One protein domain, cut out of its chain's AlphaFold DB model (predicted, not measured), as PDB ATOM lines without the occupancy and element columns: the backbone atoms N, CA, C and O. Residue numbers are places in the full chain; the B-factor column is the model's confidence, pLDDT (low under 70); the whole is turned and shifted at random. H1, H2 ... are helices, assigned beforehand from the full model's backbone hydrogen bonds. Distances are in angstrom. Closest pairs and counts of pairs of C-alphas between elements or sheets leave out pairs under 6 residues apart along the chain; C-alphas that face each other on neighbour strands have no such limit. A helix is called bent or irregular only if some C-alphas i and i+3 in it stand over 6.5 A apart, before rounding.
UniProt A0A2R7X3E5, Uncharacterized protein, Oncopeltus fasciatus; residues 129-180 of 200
ATOM      1  N   MET A 129     221.361 218.360 127.544       70.62
ATOM      2  CA  MET A 129     220.302 217.572 128.198       70.62
ATOM      3  C   MET A 129     220.810 216.277 128.839       70.62
ATOM      4  O   MET A 129     220.285 215.847 129.865       70.62
ATOM      5  N   MET A 130     221.813 215.622 128.245       73.25
ATOM      6  CA  MET A 130     222.380 214.419 128.858       73.25
ATOM      7  C   MET A 130     223.060 214.744 130.183       73.25
ATOM      8  O   MET A 130     222.790 214.063 131.168       73.25
ATOM      9  N   LYS A 131     223.845 215.824 130.206       75.06
ATOM     10  CA  LYS A 131     224.572 216.307 131.379       75.06
ATOM     11  C   LYS A 131     223.645 216.769 132.499       75.06
ATOM     12  O   LYS A 131     223.774 216.317 133.630       75.06
ATOM     13  N   ASP A 132     222.702 217.645 132.167       78.75
ATOM     14  CA  ASP A 132     221.963 218.414 133.170       78.75
ATOM     15  C   ASP A 132     220.591 217.804 133.498       78.75
ATOM     16  O   ASP A 132     219.933 218.230 134.446       78.75
ATOM     17  N   TYR A 133     220.148 216.787 132.745       81.69
ATOM     18  CA  TYR A 133     218.826 216.184 132.933       81.69
ATOM     19  C   TYR A 133     218.814 214.656 132.932       81.69
ATOM     20  O   TYR A 133     218.250 214.054 133.839       81.69
ATOM     21  N   TYR A 134     219.379 213.967 131.940       80.75
ATOM     22  CA  TYR A 134     219.263 212.502 131.887       80.75
ATOM     23  C   TYR A 134     220.213 211.800 132.866       80.75
ATOM     24  O   TYR A 134     219.757 210.965 133.650       80.75
ATOM     25  N   LYS A 135     221.501 212.156 132.866       82.06
ATOM     26  CA  LYS A 135     222.535 211.520 133.695       82.06
ATOM     27  C   LYS A 135     222.268 211.636 135.204       82.06
ATOM     28  O   LYS A 135     222.221 210.584 135.845       82.06
ATOM     29  N   PRO A 136     221.938 212.814 135.776       86.31
ATOM     30  CA  PRO A 136     221.711 212.930 137.220       86.31
ATOM     31  C   PRO A 136     220.544 212.065 137.722       86.31
ATOM     32  O   PRO A 136     220.563 211.553 138.841       86.31
ATOM     33  N   ARG A 137     219.519 211.834 136.886       89.00
ATOM     34  CA  ARG A 137     218.382 210.962 137.246       89.00
ATOM     35  C   ARG A 137     218.809 209.509 137.383       89.00
ATOM     36  O   ARG A 137     218.407 208.836 138.333       89.00
ATOM     37  N   TRP A 138     219.621 209.036 136.444       85.31
ATOM     38  CA  TRP A 138     220.158 207.681 136.462       85.31
ATOM     39  C   TRP A 138     221.157 207.477 137.601       85.31
ATOM     40  O   TRP A 138     221.075 206.457 138.283       85.31
ATOM     41  N   GLU A 139     222.012 208.460 137.884       87.25
ATOM     42  CA  GLU A 139     222.923 208.424 139.036       87.25
ATOM     43  C   GLU A 139     222.161 208.271 140.359       87.25
ATOM     44  O   GLU A 139     222.472 207.376 141.148       87.25
ATOM     45  N   ILE A 140     221.103 209.066 140.580       88.25
ATOM     46  CA  ILE A 140     220.252 208.939 141.775       88.25
ATOM     47  C   ILE A 140     219.615 207.548 141.845       88.25
ATOM     48  O   ILE A 140     219.639 206.911 142.901       88.25
ATOM     49  N   PHE A 141     219.048 207.068 140.736       89.81
ATOM     50  CA  PHE A 141     218.381 205.769 140.686       89.81
ATOM     51  C   PHE A 141     219.331 204.620 141.041       89.81
ATOM     52  O   PHE A 141     219.006 203.785 141.888       89.81
ATOM     53  N   LEU A 142     220.519 204.599 140.441       86.50
ATOM     54  CA  LEU A 142     221.495 203.528 140.620       86.50
ATOM     55  C   LEU A 142     222.206 203.601 141.967       86.50
ATOM     56  O   LEU A 142     222.419 202.560 142.587       86.50
ATOM     57  N   ALA A 143     222.464 204.801 142.489       88.62
ATOM     58  CA  ALA A 143     222.920 204.969 143.864       88.62
ATOM     59  C   ALA A 143     221.885 204.427 144.866       88.62
ATOM     60  O   ALA A 143     222.241 203.717 145.807       88.62
ATOM     61  N   SER A 144     220.592 204.701 144.650       89.50
ATOM     62  CA  SER A 144     219.513 204.167 145.488       89.50
ATOM     63  C   SER A 144     219.347 202.650 145.361       89.50
ATOM     64  O   SER A 144     219.056 201.991 146.361       89.50
ATOM     65  N   LEU A 145     219.561 202.079 144.171       87.12
ATOM     66  CA  LEU A 145     219.584 200.627 143.982       87.12
ATOM     67  C   LEU A 145     220.756 199.986 144.719       87.12
ATOM     68  O   LEU A 145     220.549 199.047 145.483       87.12
ATOM     69  N   ASN A 146     221.965 200.520 144.542       87.81
ATOM     70  CA  ASN A 146     223.157 200.023 145.221       87.81
ATOM     71  C   ASN A 146     222.991 200.085 146.745       87.81
ATOM     72  O   ASN A 146     223.263 199.112 147.439       87.81
ATOM     73  N   TYR A 147     222.448 201.187 147.269       90.25
ATOM     74  CA  TYR A 147     222.131 201.308 148.690       90.25
ATOM     75  C   TYR A 147     221.154 200.222 149.162       90.25
ATOM     76  O   TYR A 147     221.387 199.595 150.195       90.25
ATOM     77  N   SER A 148     220.076 199.985 148.410       91.31
ATOM     78  CA  SER A 148     219.088 198.946 148.720       91.31
ATOM     79  C   SER A 148     219.714 197.549 148.763       91.31
ATOM     80  O   SER A 148     219.435 196.795 149.694       91.31
ATOM     81  N   LEU A 149     220.607 197.244 147.816       88.69
ATOM     82  CA  LEU A 149     221.326 195.971 147.741       88.69
ATOM     83  C   LEU A 149     222.328 195.800 148.891       88.69
ATOM     84  O   LEU A 149     222.278 194.795 149.595       88.69
ATOM     85  N   VAL A 150     223.198 196.788 149.118       93.94
ATOM     86  CA  VAL A 150     224.263 196.733 150.139       93.94
ATOM     87  C   VAL A 150     223.690 196.670 151.554       93.94
ATOM     88  O   VAL A 150     224.216 195.954 152.401       93.94
ATOM     89  N   ASN A 151     222.600 197.392 151.818       94.06
ATOM     90  CA  ASN A 151     221.986 197.452 153.147       94.06
ATOM     91  C   ASN A 151     220.853 196.433 153.332       94.06
ATOM     92  O   ASN A 151     220.217 196.418 154.383       94.06
ATOM     93  N   ASN A 152     220.581 195.602 152.319       92.06
ATOM     94  CA  ASN A 152     219.499 194.618 152.310       92.06
ATOM     95  C   ASN A 152     218.130 195.209 152.717       92.06
ATOM     96  O   ASN A 152     217.361 194.612 153.471       92.06
ATOM     97  N   VAL A 153     217.829 196.414 152.227       94.19
ATOM     98  CA  VAL A 153     216.538 197.082 152.444       94.19
ATOM     99  C   VAL A 153     215.719 197.067 151.155       94.19
ATOM    100  O   VAL A 153     216.301 197.151 150.076       94.19
ATOM    101  N   PRO A 154     214.377 197.009 151.208       91.00
ATOM    102  CA  PRO A 154     213.560 197.018 149.998       91.00
ATOM    103  C   PRO A 154     213.745 198.301 149.180       91.00
ATOM    104  O   PRO A 154     213.666 199.406 149.722       91.00
ATOM    105  N   PHE A 155     213.908 198.168 147.863       91.06
ATOM    106  CA  PHE A 155     213.959 199.318 146.965       91.06
ATOM    107  C   PHE A 155     212.574 199.969 146.827       91.06
ATOM    108  O   PHE A 155     211.625 199.367 146.316       91.06
ATOM    109  N   ARG A 156     212.451 201.230 147.253       92.12
ATOM    110  CA  ARG A 156     211.188 201.984 147.238       92.12
ATOM    111  C   ARG A 156     211.124 202.926 146.037       92.12
ATOM    112  O   ARG A 156     211.421 204.111 146.146       92.12
ATOM    113  N   GLN A 157     210.657 202.416 144.896       90.31
ATOM    114  CA  GLN A 157     210.578 203.172 143.633       90.31
ATOM    115  C   GLN A 157     209.916 204.553 143.777       90.31
ATOM    116  O   GLN A 157     210.413 205.521 143.217       90.31
ATOM    117  N   LYS A 158     208.812 204.665 144.530       91.31
ATOM    118  CA  LYS A 158     208.098 205.942 144.708       91.31
ATOM    119  C   LYS A 158     208.969 207.018 145.365       91.31
ATOM    120  O   LYS A 158     208.894 208.178 144.978       91.31
ATOM    121  N   GLU A 159     209.791 206.638 146.340       92.12
ATOM    122  CA  GLU A 159     210.672 207.570 147.049       92.12
ATOM    123  C   GLU A 159     211.820 208.028 146.155       92.12
ATOM    124  O   GLU A 159     212.130 209.215 146.113       92.12
ATOM    125  N   VAL A 160     212.397 207.101 145.388       91.44
ATOM    126  CA  VAL A 160     213.451 207.409 144.414       91.44
ATOM    127  C   VAL A 160     212.921 208.315 143.305       91.44
ATOM    128  O   VAL A 160     213.553 209.318 142.991       91.44
ATOM    129  N   SER A 161     211.728 208.039 142.774       88.50
ATOM    130  CA  SER A 161     211.076 208.898 141.779       88.50
ATOM    131  C   SER A 161     210.795 210.305 142.314       88.50
ATOM    132  O   SER A 161     211.050 211.278 141.609       88.50
ATOM    133  N   ARG A 162     210.343 210.436 143.570       90.69
ATOM    134  CA  ARG A 162     210.175 211.747 144.220       90.69
ATOM    135  C   ARG A 162     211.512 212.484 144.346       90.69
ATOM    136  O   ARG A 162     211.591 213.657 144.006       90.69
ATOM    137  N   LYS A 163     212.566 211.782 144.773       92.06
ATOM    138  CA  LYS A 163     213.918 212.344 144.891       92.06
ATOM    139  C   LYS A 163     214.447 212.837 143.541       92.06
ATOM    140  O   LYS A 163     214.997 213.926 143.472       92.06
ATOM    141  N   ILE A 164     214.249 212.060 142.478       89.38
ATOM    142  CA  ILE A 164     214.603 212.439 141.104       89.38
ATOM    143  C   ILE A 164     213.862 213.711 140.674       89.38
ATOM    144  O   ILE A 164     214.477 214.627 140.129       89.38
ATOM    145  N   PHE A 165     212.555 213.782 140.936       85.31
ATOM    146  CA  PHE A 165     211.751 214.949 140.585       85.31
ATOM    147  C   PHE A 165     212.248 216.215 141.296       85.31
ATOM    148  O   PHE A 165     212.525 217.219 140.645       85.31
ATOM    149  N   GLU A 166     212.420 216.148 142.617       88.44
ATOM    150  CA  GLU A 166     212.817 217.292 143.450       88.44
ATOM    151  C   GLU A 166     214.256 217.758 143.187       88.44
ATOM    152  O   GLU A 166     214.530 218.953 143.225       88.44
ATOM    153  N   GLN A 167     215.186 216.830 142.942       90.75
ATOM    154  CA  GLN A 167     216.613 217.153 142.824       90.75
ATOM    155  C   GLN A 167     217.057 217.443 141.390       90.75
ATOM    156  O   GLN A 167     218.100 218.065 141.210       90.75
ATOM    157  N   VAL A 168     216.303 216.990 140.383       87.94
ATOM    158  CA  VAL A 168     216.712 217.103 138.974       87.94
ATOM    159  C   VAL A 168     215.616 217.712 138.107       87.94
ATOM    160  O   VAL A 168     215.829 218.761 137.507       87.94
ATOM    161  N   GLU A 169     214.437 217.088 138.030       84.31
ATOM    162  CA  GLU A 169     213.435 217.464 137.019       84.31
ATOM    163  C   GLU A 169     212.824 218.850 137.277       84.31
ATOM    164  O   GLU A 169     212.655 219.646 136.349       84.31
ATOM    165  N   GLN A 170     212.534 219.156 138.542       82.31
ATOM    166  CA  GLN A 170     211.985 220.441 138.955       82.31
ATOM    167  C   GLN A 170     213.024 221.575 138.822       82.31
ATOM    168  O   GLN A 170     212.707 222.550 138.139       82.31
ATOM    169  N   PRO A 171     214.262 221.476 139.358       85.50
ATOM    170  CA  PRO A 171     215.279 222.516 139.174       85.50
ATOM    171  C   PRO A 171     215.632 222.781 137.710       85.50
ATOM    172  O   PRO A 171     215.767 223.936 137.321       85.50
ATOM    173  N   PHE A 172     215.720 221.732 136.884       83.06
ATOM    174  CA  PHE A 172     215.987 221.877 135.452       83.06
ATOM    175  C   PHE A 172     214.910 222.714 134.746       83.06
ATOM    176  O   PHE A 172     215.231 223.537 133.895       83.06
ATOM    177  N   THR A 173     213.638 222.545 135.126       77.50
ATOM    178  CA  THR A 173     212.507 223.282 134.532       77.50
ATOM    179  C   THR A 173     212.558 224.782 134.835       77.50
ATOM    180  O   THR A 173     212.122 225.585 134.018       77.50
ATOM    181  N   TYR A 174     213.087 225.159 136.001       77.38
ATOM    182  CA  TYR A 174     213.214 226.555 136.427       77.38
ATOM    183  C   TYR A 174     214.582 227.171 136.103       77.38
ATOM    184  O   TYR A 174     214.850 228.292 136.528       77.38
ATOM    185  N   SER A 175     215.460 226.446 135.406       79.62
ATOM    186  CA  SER A 175     216.808 226.922 135.113       79.62
ATOM    187  C   SER A 175     216.844 227.842 133.890       79.62
ATOM    188  O   SER A 175     216.288 227.511 132.846       79.62
ATOM    189  N   ASP A 176     217.605 228.933 133.988       76.88
ATOM    190  CA  ASP A 176     217.922 229.847 132.880       76.88
ATOM    191  C   ASP A 176     219.245 229.479 132.170       76.88
ATOM    192  O   ASP A 176     219.877 230.314 131.515       76.88
ATOM    193  N   THR A 177     219.724 228.235 132.330       77.31
ATOM    194  CA  THR A 177     220.975 227.768 131.709       77.31
ATOM    195  C   THR A 177     220.931 227.968 130.196       77.31
ATOM    196  O   THR A 177     220.058 227.445 129.503       77.31
ATOM    197  N   THR A 178     221.913 228.698 129.667       74.94
ATOM    198  CA  THR A 178     222.075 228.873 128.225       74.94
ATOM    199  C   THR A 178     222.959 227.772 127.662       74.94
ATOM    200  O   THR A 178     224.039 227.477 128.174       74.94
ATOM    201  N   TYR A 179     222.492 227.159 126.580       70.50
ATOM    202  CA  TYR A 179     223.203 226.084 125.903       70.50
ATOM    203  C   TYR A 179     223.864 226.603 124.634       70.50
ATOM    204  O   TYR A 179     223.312 227.431 123.904       70.50
ATOM    205  N   THR A 180     225.078 226.124 124.369       67.69
ATOM    206  CA  THR A 180     225.821 226.534 123.178       67.69
ATOM    207  C   THR A 180     225.180 225.923 121.936       67.69
ATOM    208  O   THR A 180     225.061 224.710 121.822       67.69
TER     209      THR A 180
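What this domain is: This is residues 129 to 180 of the 200 residues of an uncharacterized protein of Oncopeltus fasciatus (UniProt A0A2R7X3E5). Two helices, H1 and H2, lie side by side as a helical hairpin, the chain folding back between them through residues 151 to 156. A tail without a named element, residues 174 to 180, runs on past the end of H2 and adds to the length. The printed part has 52 residues with two named helices, H1 then H2 along the chain, and no named strand; the class is all helix. It is loose, with a radius of gyration of the C-alphas of 13.0 A, and its C-alphas span 43 by 17 by 10 A, a rod.

How they stand to each other: H1, residues 129 to 150, and H2, residues 157 to 173, touch, with 14 pairs of C-alphas within 8 A. Their closest C-alphas are those of Arg 137 and Ile 164, 5.6 A apart. Their lines stand at a shallow tilt of 22 degrees, and they run opposite ways. Centre to centre they are 10.7 A apart. Of the O i to N i+4 pairs, 15 of 18 in H1 and 11 of 13 in H2 are within hydrogen-bond range.

Where its parts are: H1 begins at C-alpha 129, (220.302, 217.572, 128.198), and measures 30.5 A from first to last C-alpha. It has a kink of 32 degrees near residue 136 and is only just irregular: C-alphas 132 and 135 are 6.9 A apart. H2 measures 22.2 A and ends at C-alpha 173, (212.507, 223.282, 134.532). It has a kink of 33 degrees near residue 164 and is only just irregular, with C-alphas 167 and 170 6.9 A apart.

The domain as a whole: The two C-alphas farthest apart are those of Asn 152 and Thr 180, at 43.7 A. The link from H1 to H2, 6 residues, is short. The printed part has no cut. The mean pLDDT of the printed part is 85.4, and residue 180 is under 70.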